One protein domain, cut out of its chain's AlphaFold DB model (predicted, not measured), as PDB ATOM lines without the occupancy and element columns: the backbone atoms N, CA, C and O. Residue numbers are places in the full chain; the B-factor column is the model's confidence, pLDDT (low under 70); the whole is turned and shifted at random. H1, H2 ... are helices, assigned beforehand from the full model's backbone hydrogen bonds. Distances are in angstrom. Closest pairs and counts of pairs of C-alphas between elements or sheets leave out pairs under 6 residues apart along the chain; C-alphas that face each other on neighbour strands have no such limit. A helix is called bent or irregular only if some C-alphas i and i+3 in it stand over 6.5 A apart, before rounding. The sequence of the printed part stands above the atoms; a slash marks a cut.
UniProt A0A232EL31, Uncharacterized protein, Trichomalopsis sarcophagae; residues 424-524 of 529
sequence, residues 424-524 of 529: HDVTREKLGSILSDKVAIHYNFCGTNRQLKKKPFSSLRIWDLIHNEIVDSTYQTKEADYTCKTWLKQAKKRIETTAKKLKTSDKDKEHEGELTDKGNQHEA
ATOM      1  N   HIS A 424     -16.266 -50.905 -32.175       93.94
ATOM      2  CA  HIS A 424     -16.179 -50.204 -30.894       93.94
ATOM      3  C   HIS A 424     -16.293 -48.682 -31.037       93.94
ATOM      4  O   HIS A 424     -16.956 -48.048 -30.221       93.94
ATOM      5  N   ASP A 425     -15.661 -48.089 -32.050       93.56
ATOM      6  CA  ASP A 425     -15.719 -46.642 -32.275       93.56
ATOM      7  C   ASP A 425     -17.122 -46.207 -32.704       93.56
ATOM      8  O   ASP A 425     -17.636 -45.218 -32.186       93.56
ATOM      9  N   VAL A 426     -17.773 -46.991 -33.571       91.56
ATOM     10  CA  VAL A 426     -19.166 -46.756 -33.988       91.56
ATOM     11  C   VAL A 426     -20.109 -46.796 -32.781       91.56
ATOM     12  O   VAL A 426     -20.917 -45.886 -32.607       91.56
ATOM     13  N   THR A 427     -19.958 -47.786 -31.896       94.88
ATOM     14  CA  THR A 427     -20.733 -47.882 -30.649       94.88
ATOM     15  C   THR A 427     -20.539 -46.648 -29.766       94.88
ATOM     16  O   THR A 427     -21.510 -46.072 -29.278       94.88
ATOM     17  N   ARG A 428     -19.291 -46.195 -29.573       95.75
ATOM     18  CA  ARG A 428     -18.989 -44.996 -28.768       95.75
ATOM     19  C   ARG A 428     -19.551 -43.724 -29.393       95.75
ATOM     20  O   ARG A 428     -20.008 -42.849 -28.662       95.75
ATOM     21  N   GLU A 429     -19.504 -43.618 -30.717       93.69
ATOM     22  CA  GLU A 429     -20.058 -42.483 -31.449       93.69
ATOM     23  C   GLU A 429     -21.577 -42.413 -31.277       93.69
ATOM     24  O   GLU A 429     -22.104 -41.366 -30.903       93.69
ATOM     25  N   LYS A 430     -22.273 -43.538 -31.465       94.31
ATOM     26  CA  LYS A 430     -23.723 -43.628 -31.262       94.31
ATOM     27  C   LYS A 430     -24.112 -43.273 -29.833       94.31
ATOM     28  O   LYS A 430     -24.970 -42.414 -29.636       94.31
ATOM     29  N   LEU A 431     -23.417 -43.836 -28.844       96.00
ATOM     30  CA  LEU A 431     -23.620 -43.485 -27.436       96.00
ATOM     31  C   LEU A 431     -23.416 -41.987 -27.184       96.00
ATOM     32  O   LEU A 431     -24.261 -41.371 -26.547       96.00
ATOM     33  N   GLY A 432     -22.352 -41.385 -27.724       95.31
ATOM     34  CA  GLY A 432     -22.077 -39.953 -27.564       95.31
ATOM     35  C   GLY A 432     -23.064 -39.034 -28.286       95.31
ATOM     36  O   GLY A 432     -23.283 -37.912 -27.841       95.31
ATOM     37  N   SER A 433     -23.688 -39.505 -29.369       93.69
ATOM     38  CA  SER A 433     -24.741 -38.756 -30.068       93.69
ATOM     39  C   SER A 433     -26.074 -38.744 -29.315       93.69
ATOM     40  O   SER A 433     -26.870 -37.826 -29.487       93.69
ATOM     41  N   ILE A 434     -26.307 -39.754 -28.474       95.00
ATOM     42  CA  ILE A 434     -27.575 -39.973 -27.774       95.00
ATOM     43  C   ILE A 434     -27.501 -39.495 -26.320       95.00
ATOM     44  O   ILE A 434     -28.456 -38.927 -25.793       95.00
ATOM     45  N   LEU A 435     -26.369 -39.726 -25.652       95.69
ATOM     46  CA  LEU A 435     -26.169 -39.435 -24.239       95.69
ATOM     47  C   LEU A 435     -25.067 -38.409 -24.046       95.69
ATOM     48  O   LEU A 435     -23.905 -38.636 -24.381       95.69
ATOM     49  N   SER A 436     -25.423 -37.310 -23.386       96.62
ATOM     50  CA  SER A 436     -24.421 -36.391 -22.857       96.62
ATOM     51  C   SER A 436     -23.652 -37.037 -21.704       96.62
ATOM     52  O   SER A 436     -24.197 -37.840 -20.940       96.62
ATOM     53  N   ASP A 437     -22.394 -36.634 -21.515       96.88
ATOM     54  CA  ASP A 437     -21.574 -37.149 -20.416       96.88
ATOM     55  C   ASP A 437     -22.197 -36.870 -19.039       96.88
ATOM     56  O   ASP A 437     -22.095 -37.702 -18.137       96.88
ATOM     57  N   LYS A 438     -22.906 -35.739 -18.897       96.19
ATOM     58  CA  LYS A 438     -23.646 -35.369 -17.680       96.19
ATOM     59  C   LYS A 438     -24.744 -36.373 -17.339       96.19
ATOM     60  O   LYS A 438     -24.965 -36.650 -16.172       96.19
ATOM     61  N   VAL A 439     -25.418 -36.930 -18.342       96.06
ATOM     62  CA  VAL A 439     -26.430 -37.970 -18.127       96.06
ATOM     63  C   VAL A 439     -25.747 -39.320 -17.915       96.06
ATOM     64  O   VAL A 439     -26.083 -40.045 -16.981       96.06
ATOM     65  N   ALA A 440     -24.726 -39.633 -18.718       96.44
ATOM     66  CA  ALA A 440     -24.022 -40.912 -18.688       96.44
ATOM     67  C   ALA A 440     -23.409 -41.255 -17.315       96.44
ATOM     68  O   ALA A 440     -23.368 -42.429 -16.944       96.44
ATOM     69  N   ILE A 441     -22.978 -40.265 -16.518       95.56
ATOM     70  CA  ILE A 441     -22.431 -40.516 -15.171       95.56
ATOM     71  C   ILE A 441     -23.433 -41.159 -14.201       95.56
ATOM     72  O   ILE A 441     -22.994 -41.849 -13.275       95.56
ATOM     73  N   HIS A 442     -24.740 -40.984 -14.419       94.69
ATOM     74  CA  HIS A 442     -25.805 -41.530 -13.572       94.69
ATOM     75  C   HIS A 442     -26.146 -42.992 -13.886       94.69
ATOM     76  O   HIS A 442     -26.919 -43.618 -13.157       94.69
ATOM     77  N   TYR A 443     -25.537 -43.556 -14.930       95.69
ATOM     78  CA  TYR A 443     -25.798 -44.915 -15.379       95.69
ATOM     79  C   TYR A 443     -24.580 -45.825 -15.205       95.69
ATOM     80  O   TYR A 443     -23.418 -45.412 -15.252       95.69
ATOM     81  N   ASN A 444     -24.860 -47.104 -14.982       94.81
ATOM     82  CA  ASN A 444     -23.909 -48.205 -15.101       94.81
ATOM     83  C   ASN A 444     -24.556 -49.268 -15.983       94.81
ATOM     84  O   ASN A 444     -25.770 -49.407 -15.941       94.81
ATOM     85  N   PHE A 445     -23.774 -50.047 -16.730       95.00
ATOM     86  CA  PHE A 445     -24.333 -51.013 -17.674       95.00
ATOM     87  C   PHE A 445     -25.342 -51.964 -17.003       95.00
ATOM     88  O   PHE A 445     -26.518 -51.900 -17.327       95.00
ATOM     89  N   CYS A 446     -24.926 -52.714 -15.975       91.88
ATOM     90  CA  CYS A 446     -25.790 -53.667 -15.255       91.88
ATOM     91  C   CYS A 446     -26.497 -53.092 -14.007       91.88
ATOM     92  O   CYS A 446     -27.160 -53.827 -13.291       91.88
ATOM     93  N   GLY A 447     -26.317 -51.806 -13.678       81.38
ATOM     94  CA  GLY A 447     -27.029 -51.171 -12.552       81.38
ATOM     95  C   GLY A 447     -26.567 -51.506 -11.128       81.38
ATOM     96  O   GLY A 447     -27.197 -51.072 -10.172       81.38
ATOM     97  N   THR A 448     -25.455 -52.208 -10.928       67.94
ATOM     98  CA  THR A 448     -25.005 -52.588  -9.578       67.94
ATOM     99  C   THR A 448     -23.723 -51.874  -9.181       67.94
ATOM    100  O   THR A 448     -22.610 -52.263  -9.524       67.94
ATOM    101  N   ASN A 449     -23.891 -50.792  -8.426       59.84
ATOM    102  CA  ASN A 449     -22.905 -50.371  -7.440       59.84
ATOM    103  C   ASN A 449     -23.675 -49.766  -6.259       59.84
ATOM    104  O   ASN A 449     -24.183 -48.648  -6.371       59.84
ATOM    105  N   ARG A 450     -23.811 -50.531  -5.161       65.75
ATOM    106  CA  ARG A 450     -24.623 -50.171  -3.977       65.75
ATOM    107  C   ARG A 450     -24.301 -48.770  -3.444       65.75
ATOM    108  O   ARG A 450     -25.178 -48.111  -2.904       65.75
ATOM    109  N   GLN A 451     -23.073 -48.301  -3.651       68.25
ATOM    110  CA  GLN A 451     -22.597 -47.023  -3.130       68.25
ATOM    111  C   GLN A 451     -23.008 -45.798  -3.961       68.25
ATOM    112  O   GLN A 451     -23.119 -44.710  -3.412       68.25
ATOM    113  N   LEU A 452     -23.239 -45.940  -5.272       71.75
ATOM    114  CA  LEU A 452     -23.438 -44.788  -6.172       71.75
ATOM    115  C   LEU A 452     -24.857 -44.681  -6.748       71.75
ATOM    116  O   LEU A 452     -25.090 -43.799  -7.571       71.75
ATOM    117  N   LYS A 453     -25.780 -45.577  -6.353       85.06
ATOM    118  CA  LYS A 453     -27.188 -45.627  -6.812       85.06
ATOM    119  C   LYS A 453     -27.349 -45.359  -8.322       85.06
ATOM    120  O   LYS A 453     -28.235 -44.623  -8.748       85.06
ATOM    121  N   LYS A 454     -26.458 -45.924  -9.146       92.56
ATOM    122  CA  LYS A 454     -26.511 -45.740 -10.604       92.56
ATOM    123  C   LYS A 454     -27.577 -46.637 -11.211       92.56
ATOM    124  O   LYS A 454     -27.621 -47.823 -10.893       92.56
ATOM    125  N   LYS A 455     -28.380 -46.091 -12.122       93.50
ATOM    126  CA  LYS A 455     -29.430 -46.854 -12.805       93.50
ATOM    127  C   LYS A 455     -28.814 -47.832 -13.824       93.50
ATOM    128  O   LYS A 455     -27.791 -47.493 -14.435       93.50
ATOM    129  N   PRO A 456     -29.394 -49.032 -14.011       95.31
ATOM    130  CA  PRO A 456     -29.002 -49.939 -15.086       95.31
ATOM    131  C   PRO A 456     -29.255 -49.290 -16.446       95.31
ATOM    132  O   PRO A 456     -30.351 -48.821 -16.731       95.31
ATOM    133  N   PHE A 457     -28.222 -49.240 -17.281       96.06
ATOM    134  CA  PHE A 457     -28.337 -48.768 -18.657       96.06
ATOM    135  C   PHE A 457     -28.896 -49.859 -19.570       96.06
ATOM    136  O   PHE A 457     -29.665 -49.562 -20.475       96.06
ATOM    137  N   SER A 458     -28.553 -51.122 -19.297       95.50
ATOM    138  CA  SER A 458     -29.001 -52.278 -20.079       95.50
ATOM    139  C   SER A 458     -30.512 -52.501 -20.027       95.50
ATOM    140  O   SER A 458     -31.039 -53.208 -20.871       95.50
ATOM    141  N   SER A 459     -31.214 -51.924 -19.047       94.62
ATOM    142  CA  SER A 459     -32.675 -52.004 -18.940       94.62
ATOM    143  C   SER A 459     -33.396 -50.869 -19.670       94.62
ATOM    144  O   SER A 459     -34.622 -50.794 -19.629       94.62
ATOM    145  N   LEU A 460     -32.667 -49.917 -20.257       95.75
ATOM    146  CA  LEU A 460     -33.280 -48.819 -20.991       95.75
ATOM    147  C   LEU A 460     -33.585 -49.263 -22.419       95.75
ATOM    148  O   LEU A 460     -32.699 -49.739 -23.119       95.75
ATOM    149  N   ARG A 461     -34.786 -48.943 -22.911       94.62
ATOM    150  CA  ARG A 461     -35.191 -49.184 -24.309       94.62
ATOM    151  C   ARG A 461     -34.235 -48.572 -25.341       94.62
ATOM    152  O   ARG A 461     -34.141 -49.028 -26.475       94.62
ATOM    153  N   ILE A 462     -33.523 -47.515 -24.953       93.62
ATOM    154  CA  ILE A 462     -32.530 -46.872 -25.813       93.62
ATOM    155  C   ILE A 462     -31.325 -47.773 -26.085       93.62
ATOM    156  O   ILE A 462     -30.740 -47.688 -27.162       93.62
ATOM    157  N   TRP A 463     -30.975 -48.652 -25.141       95.62
ATOM    158  CA  TRP A 463     -29.932 -49.643 -25.351       95.62
ATOM    159  C   TRP A 463     -30.354 -50.659 -26.407       95.62
ATOM    160  O   TRP A 463     -29.571 -50.906 -27.313       95.62
ATOM    161  N   ASP A 464     -31.594 -51.152 -26.374       94.31
ATOM    162  CA  ASP A 464     -32.101 -52.098 -27.379       94.31
ATOM    163  C   ASP A 464     -32.021 -51.519 -28.798       94.31
ATOM    164  O   ASP A 464     -31.608 -52.198 -29.736       94.31
ATOM    165  N   LEU A 465     -32.363 -50.234 -28.956       93.25
ATOM    166  CA  LEU A 465     -32.267 -49.537 -30.242       93.25
ATOM    167  C   LEU A 465     -30.821 -49.450 -30.740       93.25
ATOM    168  O   LEU A 465     -30.557 -49.723 -31.908       93.25
ATOM    169  N   ILE A 466     -29.888 -49.093 -29.854       92.31
ATOM    170  CA  ILE A 466     -28.462 -49.008 -30.190       92.31
ATOM    171  C   ILE A 466     -27.914 -50.400 -30.509       92.31
ATOM    172  O   ILE A 466     -27.239 -50.570 -31.521       92.31
ATOM    173  N   HIS A 467     -28.218 -51.390 -29.670       92.94
ATOM    174  CA  HIS A 467     -27.770 -52.769 -29.801       92.94
ATOM    175  C   HIS A 467     -28.204 -53.358 -31.146       92.94
ATOM    176  O   HIS A 467     -27.364 -53.868 -31.882       92.94
ATOM    177  N   ASN A 468     -29.478 -53.208 -31.514       92.44
ATOM    178  CA  ASN A 468     -30.007 -53.699 -32.789       92.44
ATOM    179  C   ASN A 468     -29.387 -53.009 -34.013       92.44
ATOM    180  O   ASN A 468     -29.372 -53.591 -35.094       92.44
ATOM    181  N   GLU A 469     -28.889 -51.779 -33.867       91.69
ATOM    182  CA  GLU A 469     -28.222 -51.065 -34.957       91.69
ATOM    183  C   GLU A 469     -26.752 -51.490 -35.130       91.69
ATOM    184  O   GLU A 469     -26.247 -51.526 -36.253       91.69
ATOM    185  N   ILE A 470     -26.041 -51.782 -34.037       91.50
ATOM    186  CA  ILE A 470     -24.587 -52.028 -34.070       91.50
ATOM    187  C   ILE A 470     -24.208 -53.508 -34.165       91.50
ATOM    188  O   ILE A 470     -23.169 -53.821 -34.758       91.50
ATOM    189  N   VAL A 471     -25.002 -54.392 -33.551       89.88
ATOM    190  CA  VAL A 471     -24.719 -55.828 -33.446       89.88
ATOM    191  C   VAL A 471     -25.123 -56.516 -34.741       89.88
ATOM    192  O   VAL A 471     -26.272 -56.469 -35.168       89.88
ATOM    193  N   ASP A 472     -24.149 -57.170 -35.363       89.88
ATOM    194  CA  ASP A 472     -24.322 -57.997 -36.552       89.88
ATOM    195  C   ASP A 472     -23.450 -59.257 -36.439       89.88
ATOM    196  O   ASP A 472     -22.837 -59.511 -35.401       89.88
ATOM    197  N   SER A 473     -23.364 -60.058 -37.503       81.25
ATOM    198  CA  SER A 473     -22.561 -61.290 -37.508       81.25
ATOM    199  C   SER A 473     -21.070 -61.071 -37.213       81.25
ATOM    200  O   SER A 473     -20.377 -62.023 -36.864       81.25
ATOM    201  N   THR A 474     -20.571 -59.838 -37.338       86.50
ATOM    202  CA  THR A 474     -19.161 -59.481 -37.125       86.50
ATOM    203  C   THR A 474     -18.897 -58.803 -35.785       86.50
ATOM    204  O   THR A 474     -17.736 -58.611 -35.432       86.50
ATOM    205  N   TYR A 475     -19.941 -58.425 -35.044       93.38
ATOM    206  CA  TYR A 475     -19.816 -57.696 -33.787       93.38
ATOM    207  C   TYR A 475     -20.752 -58.277 -32.739       93.38
ATOM    208  O   TYR A 475     -21.954 -58.030 -32.757       93.38
ATOM    209  N   GLN A 476     -20.188 -59.070 -31.830       93.56
ATOM    210  CA  GLN A 476     -20.967 -59.844 -30.870       93.56
ATOM    211  C   GLN A 476     -21.583 -58.953 -29.785       93.56
ATOM    212  O   GLN A 476     -20.963 -57.993 -29.322       93.56
ATOM    213  N   THR A 477     -22.754 -59.346 -29.277       94.56
ATOM    214  CA  THR A 477     -23.430 -58.686 -28.144       94.56
ATOM    215  C   THR A 477     -22.493 -58.436 -26.963       94.56
ATOM    216  O   THR A 477     -22.428 -57.324 -26.450       94.56
ATOM    217  N   LYS A 478     -21.673 -59.424 -26.582       95.56
ATOM    218  CA  LYS A 478     -20.729 -59.288 -25.458       95.56
ATOM    219  C   LYS A 478     -19.703 -58.168 -25.674       95.56
ATOM    220  O   LYS A 478     -19.321 -57.486 -24.722       95.56
ATOM    221  N   GLU A 479     -19.259 -57.960 -26.911       95.88
ATOM    222  CA  GLU A 479     -18.315 -56.894 -27.256       95.88
ATOM    223  C   GLU A 479     -18.990 -55.519 -27.244       95.88
ATOM    224  O   GLU A 479     -18.407 -54.544 -26.752       95.88
ATOM    225  N   ALA A 480     -20.228 -55.435 -27.738       96.06
ATOM    226  CA  ALA A 480     -21.049 -54.230 -27.669       96.06
ATOM    227  C   ALA A 480     -21.307 -53.816 -26.209       96.06
ATOM    228  O   ALA A 480     -21.017 -52.675 -25.831       96.06
ATOM    229  N   ASP A 481     -21.732 -54.763 -25.371       96.56
ATOM    230  CA  ASP A 481     -21.951 -54.594 -23.931       96.56
ATOM    231  C   ASP A 481     -20.684 -54.095 -23.228       96.56
ATOM    232  O   ASP A 481     -20.701 -53.108 -22.483       96.56
ATOM    233  N   TYR A 482     -19.547 -54.749 -23.494       97.00
ATOM    234  CA  TYR A 482     -18.254 -54.369 -22.928       97.00
ATOM    235  C   TYR A 482     -17.853 -52.943 -23.325       97.00
ATOM    236  O   TYR A 482     -17.368 -52.159 -22.497       97.00
ATOM    237  N   THR A 483     -18.098 -52.578 -24.583       97.38
ATOM    238  CA  THR A 483     -17.810 -51.238 -25.102       97.38
ATOM    239  C   THR A 483     -18.678 -50.191 -24.426       97.38
ATOM    240  O   THR A 483     -18.153 -49.182 -23.951       97.38
ATOM    241  N   CYS A 484     -19.983 -50.448 -24.317       97.25
ATOM    242  CA  CYS A 484     -20.921 -49.570 -23.632       97.25
ATOM    243  C   CYS A 484     -20.531 -49.389 -22.159       97.25
ATOM    244  O   CYS A 484     -20.409 -48.265 -21.671       97.25
ATOM    245  N   LYS A 485     -20.234 -50.488 -21.458       96.56
ATOM    246  CA  LYS A 485     -19.773 -50.478 -20.063       96.56
ATOM    247  C   LYS A 485     -18.512 -49.634 -19.880       96.56
ATOM    248  O   LYS A 485     -18.437 -48.830 -18.949       96.56
ATOM    249  N   THR A 486     -17.528 -49.792 -20.761       97.12
ATOM    250  CA  THR A 486     -16.269 -49.032 -20.710       97.12
ATOM    251  C   THR A 486     -16.500 -47.552 -21.001       97.12
ATOM    252  O   THR A 486     -15.983 -46.690 -20.288       97.12
ATOM    253  N   TRP A 487     -17.332 -47.242 -21.994       97.56
ATOM    254  CA  TRP A 487     -17.669 -45.870 -22.354       97.56
ATOM    255  C   TRP A 487     -18.418 -45.140 -21.230       97.56
ATOM    256  O   TRP A 487     -18.063 -44.004 -20.911       97.56
ATOM    257  N   LEU A 488     -19.379 -45.796 -20.566       96.44
ATOM    258  CA  LEU A 488     -20.101 -45.244 -19.408       96.44
ATOM    259  C   LEU A 488     -19.166 -44.988 -18.217       96.44
ATOM    260  O   LEU A 488     -19.223 -43.925 -17.598       96.44
ATOM    261  N   LYS A 489     -18.238 -45.913 -17.924       95.12
ATOM    262  CA  LYS A 489     -17.220 -45.716 -16.872       95.12
ATOM    263  C   LYS A 489     -16.348 -44.484 -17.128       95.12
ATOM    264  O   LYS A 489     -15.969 -43.790 -16.187       95.12
ATOM    265  N   GLN A 490     -16.045 -44.198 -18.392       96.56
ATOM    266  CA  GLN A 490     -15.196 -43.074 -18.786       96.56
ATOM    267  C   GLN A 490     -15.910 -41.712 -18.778       96.56
ATOM    268  O   GLN A 490     -15.223 -40.697 -18.872       96.56
ATOM    269  N   ALA A 491     -17.238 -41.654 -18.617       96.62
ATOM    270  CA  ALA A 491     -17.998 -40.399 -18.659       96.62
ATOM    271  C   ALA A 491     -17.476 -39.352 -17.662       96.62
ATOM    272  O   ALA A 491     -17.222 -38.210 -18.037       96.62
ATOM    273  N   LYS A 492     -17.199 -39.757 -16.414       95.75
ATOM    274  CA  LYS A 492     -16.652 -38.852 -15.388       95.75
ATOM    275  C   LYS A 492     -15.306 -38.248 -15.817       95.75
ATOM    276  O   LYS A 492     -15.115 -37.038 -15.742       95.75
ATOM    277  N   LYS A 493     -14.408 -39.077 -16.361       96.94
ATOM    278  CA  LYS A 493     -13.098 -38.641 -16.872       96.94
ATOM    279  C   LYS A 493     -13.237 -37.691 -18.072       96.94
ATOM    280  O   LYS A 493     -12.457 -36.749 -18.204       96.94
ATOM    281  N   ARG A 494     -14.226 -37.903 -18.949       96.25
ATOM    282  CA  ARG A 494     -14.504 -36.997 -20.079       96.25
ATOM    283  C   ARG A 494     -14.987 -35.618 -19.615       96.25
ATOM    284  O   ARG A 494     -14.505 -34.609 -20.124       96.25
ATOM    285  N   ILE A 495     -15.825 -35.552 -18.579       95.69
ATOM    286  CA  ILE A 495     -16.229 -34.275 -17.959       95.69
ATOM    287  C   ILE A 495     -15.017 -33.550 -17.357       95.69
ATOM    288  O   ILE A 495     -14.812 -32.365 -17.595       95.69
ATOM    289  N   GLU A 496     -14.171 -34.258 -16.611       96.12
ATOM    290  CA  GLU A 496     -12.987 -33.650 -15.987       96.12
ATOM    291  C   GLU A 496     -11.983 -33.127 -17.026       96.12
ATOM    292  O   GLU A 496     -11.409 -32.051 -16.862       96.12
ATOM    293  N   THR A 497     -11.773 -33.867 -18.116       95.19
ATOM    294  CA  THR A 497     -10.851 -33.458 -19.190       95.19
ATOM    295  C   THR A 497     -11.383 -32.281 -20.003       95.19
ATOM    296  O   THR A 497     -10.610 -31.383 -20.330       95.19
ATOM    297  N   THR A 498     -12.686 -32.234 -20.287       93.19
ATOM    298  CA  THR A 498     -13.312 -31.079 -20.953       93.19
ATOM    299  C   THR A 498     -13.280 -29.830 -20.069       93.19
ATOM    300  O   THR A 498     -12.916 -28.760 -20.551       93.19
ATOM    301  N   ALA A 499     -13.525 -29.968 -18.762       93.56
ATOM    302  CA  ALA A 499     -13.393 -28.867 -17.807       93.56
ATOM    303  C   ALA A 499     -11.951 -28.334 -17.705       93.56
ATOM    304  O   ALA A 499     -11.740 -27.125 -17.627       93.56
ATOM    305  N   LYS A 500     -10.940 -29.216 -17.738       94.19
ATOM    306  CA  LYS A 500      -9.522 -28.811 -17.758       94.19
ATOM    307  C   LYS A 500      -9.141 -28.066 -19.041       94.19
ATOM    308  O   LYS A 500      -8.395 -27.093 -18.966       94.19
ATOM    309  N   LYS A 501      -9.663 -28.491 -20.197       92.12
ATOM    310  CA  LYS A 501      -9.428 -27.813 -21.484       92.12
ATOM    311  C   LYS A 501     -10.011 -26.398 -21.518       92.12
ATOM    312  O   LYS A 501      -9.344 -25.490 -21.989       92.12
ATOM    313  N   LEU A 502     -11.204 -26.197 -20.957       90.38
ATOM    314  CA  LEU A 502     -11.807 -24.861 -20.862       90.38
ATOM    315  C   LEU A 502     -10.973 -23.921 -19.976       90.38
ATOM    316  O   LEU A 502     -10.665 -22.807 -20.371       90.38
ATOM    317  N   LYS A 503     -10.501 -24.405 -18.819       90.12
ATOM    318  CA  LYS A 503      -9.655 -23.601 -17.917       90.12
ATOM    319  C   LYS A 503      -8.283 -23.239 -18.491       90.12
ATOM    320  O   LYS A 503      -7.664 -22.298 -18.011       90.12
ATOM    321  N   THR A 504      -7.770 -24.023 -19.437       85.81
ATOM    322  CA  THR A 504      -6.472 -23.752 -20.077       85.81
ATOM    323  C   THR A 504      -6.626 -22.765 -21.227       85.81
ATOM    324  O   THR A 504      -5.845 -21.825 -21.291       85.81
ATOM    325  N   SER A 505      -7.694 -22.867 -22.029       81.25
ATOM    326  CA  SER A 505      -7.933 -21.893 -23.105       81.25
ATOM    327  C   SER A 505      -8.167 -20.468 -22.608       81.25
ATOM    328  O   SER A 505      -7.848 -19.521 -23.320       81.25
ATOM    329  N   ASP A 506      -8.727 -20.299 -21.410       78.81
ATOM    330  CA  ASP A 506      -8.947 -18.963 -20.844       78.81
ATOM    331  C   ASP A 506      -7.631 -18.306 -20.399       78.81
ATOM    332  O   ASP A 506      -7.458 -17.104 -20.577       78.81
ATOM    333  N   LYS A 507      -6.657 -19.097 -19.924       76.94
ATOM    334  CA  LYS A 507      -5.320 -18.589 -19.576       76.94
ATOM    335  C   LYS A 507      -4.506 -18.183 -20.800       76.94
ATOM    336  O   LYS A 507      -3.786 -17.191 -20.749       76.94
ATOM    337  N   ASP A 508      -4.634 -18.924 -21.897       74.88
ATOM    338  CA  ASP A 508      -3.904 -18.611 -23.128       74.88
ATOM    339  C   ASP A 508      -4.423 -17.308 -23.769       74.88
ATOM    340  O   ASP A 508      -3.643 -16.525 -24.309       74.88
ATOM    341  N   LYS A 509      -5.722 -17.006 -23.622       74.75
ATOM    342  CA  LYS A 509      -6.314 -15.735 -24.080       74.75
ATOM    343  C   LYS A 509      -5.889 -14.523 -23.253       74.75
ATOM    344  O   LYS A 509      -5.736 -13.441 -23.814       74.75
ATOM    345  N   GLU A 510      -5.685 -14.682 -21.945       68.31
ATOM    346  CA  GLU A 510      -5.116 -13.610 -21.115       68.31
ATOM    347  C   GLU A 510      -3.671 -13.294 -21.534       68.31
ATOM    348  O   GLU A 510      -3.278 -12.128 -21.563       68.31
ATOM    349  N   HIS A 511      -2.907 -14.305 -21.961       62.50
ATOM    350  CA  HIS A 511      -1.532 -14.106 -22.417       62.50
ATOM    351  C   HIS A 511      -1.424 -13.434 -23.800       62.50
ATOM    352  O   HIS A 511      -0.503 -12.642 -24.016       62.50
ATOM    353  N   GLU A 512      -2.361 -13.684 -24.724       60.81
ATOM    354  CA  GLU A 512      -2.423 -12.975 -26.018       60.81
ATOM    355  C   GLU A 512      -2.875 -11.507 -25.879       60.81
ATOM    356  O   GLU A 512      -2.404 -10.635 -26.620       60.81
ATOM    357  N   GLY A 513      -3.729 -11.204 -24.896       59.41
ATOM    358  CA  GLY A 513      -4.112  -9.826 -24.565       59.41
ATOM    359  C   GLY A 513      -2.945  -8.984 -24.034       59.41
ATOM    360  O   GLY A 513      -2.849  -7.797 -24.334       59.41
ATOM    361  N   GLU A 514      -2.006  -9.590 -23.302       56.44
ATOM    362  CA  GLU A 514      -0.851  -8.869 -22.746       56.44
ATOM    363  C   GLU A 514       0.272  -8.618 -23.778       56.44
ATOM    364  O   GLU A 514       1.066  -7.684 -23.636       56.44
ATOM    365  N   LEU A 515       0.349  -9.428 -24.840       58.12
ATOM    366  CA  LEU A 515       1.318  -9.244 -25.931       58.12
ATOM    367  C   LEU A 515       0.884  -8.168 -26.935       58.12
ATOM    368  O   LEU A 515       1.732  -7.461 -27.481       58.12
ATOM    369  N   THR A 516      -0.421  -7.997 -27.142       57.66
ATOM    370  CA  THR A 516      -0.960  -6.955 -28.031       57.66
ATOM    371  C   THR A 516      -0.845  -5.550 -27.430       57.66
ATOM    372  O   THR A 516      -0.611  -4.592 -28.167       57.66
ATOM    373  N   ASP A 517      -0.882  -5.414 -26.101       57.31
ATOM    374  CA  ASP A 517      -0.702  -4.116 -25.435       57.31
ATOM    375  C   ASP A 517       0.768  -3.631 -25.456       57.31
ATOM    376  O   ASP A 517       1.048  -2.438 -25.581       57.31
ATOM    377  N   LYS A 518       1.743  -4.554 -25.447       59.91
ATOM    378  CA  LYS A 518       3.177  -4.213 -25.572       59.91
ATOM    379  C   LYS A 518       3.591  -3.860 -27.008       59.91
ATOM    380  O   LYS A 518       4.491  -3.041 -27.184       59.91
ATOM    381  N   GLY A 519       2.923  -4.414 -28.024       57.66
ATOM    382  CA  GLY A 519       3.154  -4.058 -29.432       57.66
ATOM    383  C   GLY A 519       2.736  -2.620 -29.762       57.66
ATOM    384  O   GLY A 519       3.501  -1.874 -30.372       57.66
ATOM    385  N   ASN A 520       1.579  -2.186 -29.256       57.06
ATOM    386  CA  ASN A 520       1.060  -0.835 -29.504       57.06
ATOM    387  C   ASN A 520       1.874   0.276 -28.813       57.06
ATOM    388  O   ASN A 520       1.883   1.416 -29.278       57.06
ATOM    389  N   GLN A 521       2.591  -0.028 -27.724       58.31
ATOM    390  CA  GLN A 521       3.488   0.945 -27.086       58.31
ATOM    391  C   GLN A 521       4.785   1.170 -27.877       58.31
ATOM    392  O   GLN A 521       5.325   2.278 -27.846       58.31
ATOM    393  N   HIS A 522       5.259   0.168 -28.622       57.22
ATOM    394  CA  HIS A 522       6.472   0.286 -29.435       57.22
ATOM    395  C   HIS A 522       6.213   1.076 -30.733       57.22
ATOM    396  O   HIS A 522       7.001   1.945 -31.102       57.22
ATOM    397  N   GLU A 523       5.054   0.874 -31.367       56.69
ATOM    398  CA  GLU A 523       4.656   1.586 -32.596       56.69
ATOM    399  C   GLU A 523       4.329   3.080 -32.345       56.69
ATOM    400  O   GLU A 523       4.502   3.941 -33.214       56.69
ATOM    401  N   ALA A 524       3.932   3.431 -31.115       59.16
ATOM    402  CA  ALA A 524       3.724   4.819 -30.692       59.16
ATOM    403  C   ALA A 524       5.029   5.580 -30.367       59.16
ATOM    404  O   ALA A 524       5.023   6.816 -30.342       59.16
TER     405      ALA A 524
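AT A GLANCE: This is residues 424 to 524 of the 529 residues of an uncharacterized protein of Trichomalopsis sarcophagae (UniProt A0A232EL31). A long bent helix, H4, makes the length: its first arm packs with H1 and H3 in a small head, and its second arm runs out as a handle, of which residues 496 to 524 stick out free. Short H2 packs at the handle's root. The printed part has 101 residues with four named helices, in the order H1, H2, H3, H4, and no named strand: all helix. It is extended, with a radius of gyration of the C-alphas of 21.2 A and spans of 70, 35 and 18 A.

HOW THE PARTS SIT: H4, residues 477 to 524, was assigned as one helix by its hydrogen bonds but is bent, with C-alphas 489 and 492 7.0 A apart; its arms H4a, residues 477 to 489, and H4b, residues 492 to 524, stand at a steep tilt of 50 degrees. H1, residues 424 to 434, touches H4a at a steep tilt of 57 degrees, the same way; their closest C-alphas, of His 424 and Thr 483, are 6.1 A apart. H3, residues 461 to 470, only just touches H4a, with 3 pairs of C-alphas within 8 A, at residues 477 to 480 of H4a alone; the closest, of His 467 and Ala 480, are 7.2 A apart. H2, residues 437 to 440, touches H4b at residues 492 to 495 alone; the closest C-alphas, of Asp 437 and Ile 495, are 6.5 A apart. Every O i to N i+4 pair is within hydrogen-bond range in H1, H3 and H4a, and 24 of 29 in H4b; H2 is too short for such a pair.

IN THESE COORDINATES: H1 begins at C-alpha 424 (-16.179, -50.204, -30.894) and spans 15.6 A. H2 spans 4.8 A, H3 14.7 A and H4a 18.3 A. H4b spans 50.6 A, ending at C-alpha 524 (3.724, 4.819, -30.692).

THE WHOLE: The printed part has no cut. The H2 to H3 link is long, 20 residues. pLDDT is under 70 at residues 448 to 451 and 510 to 524.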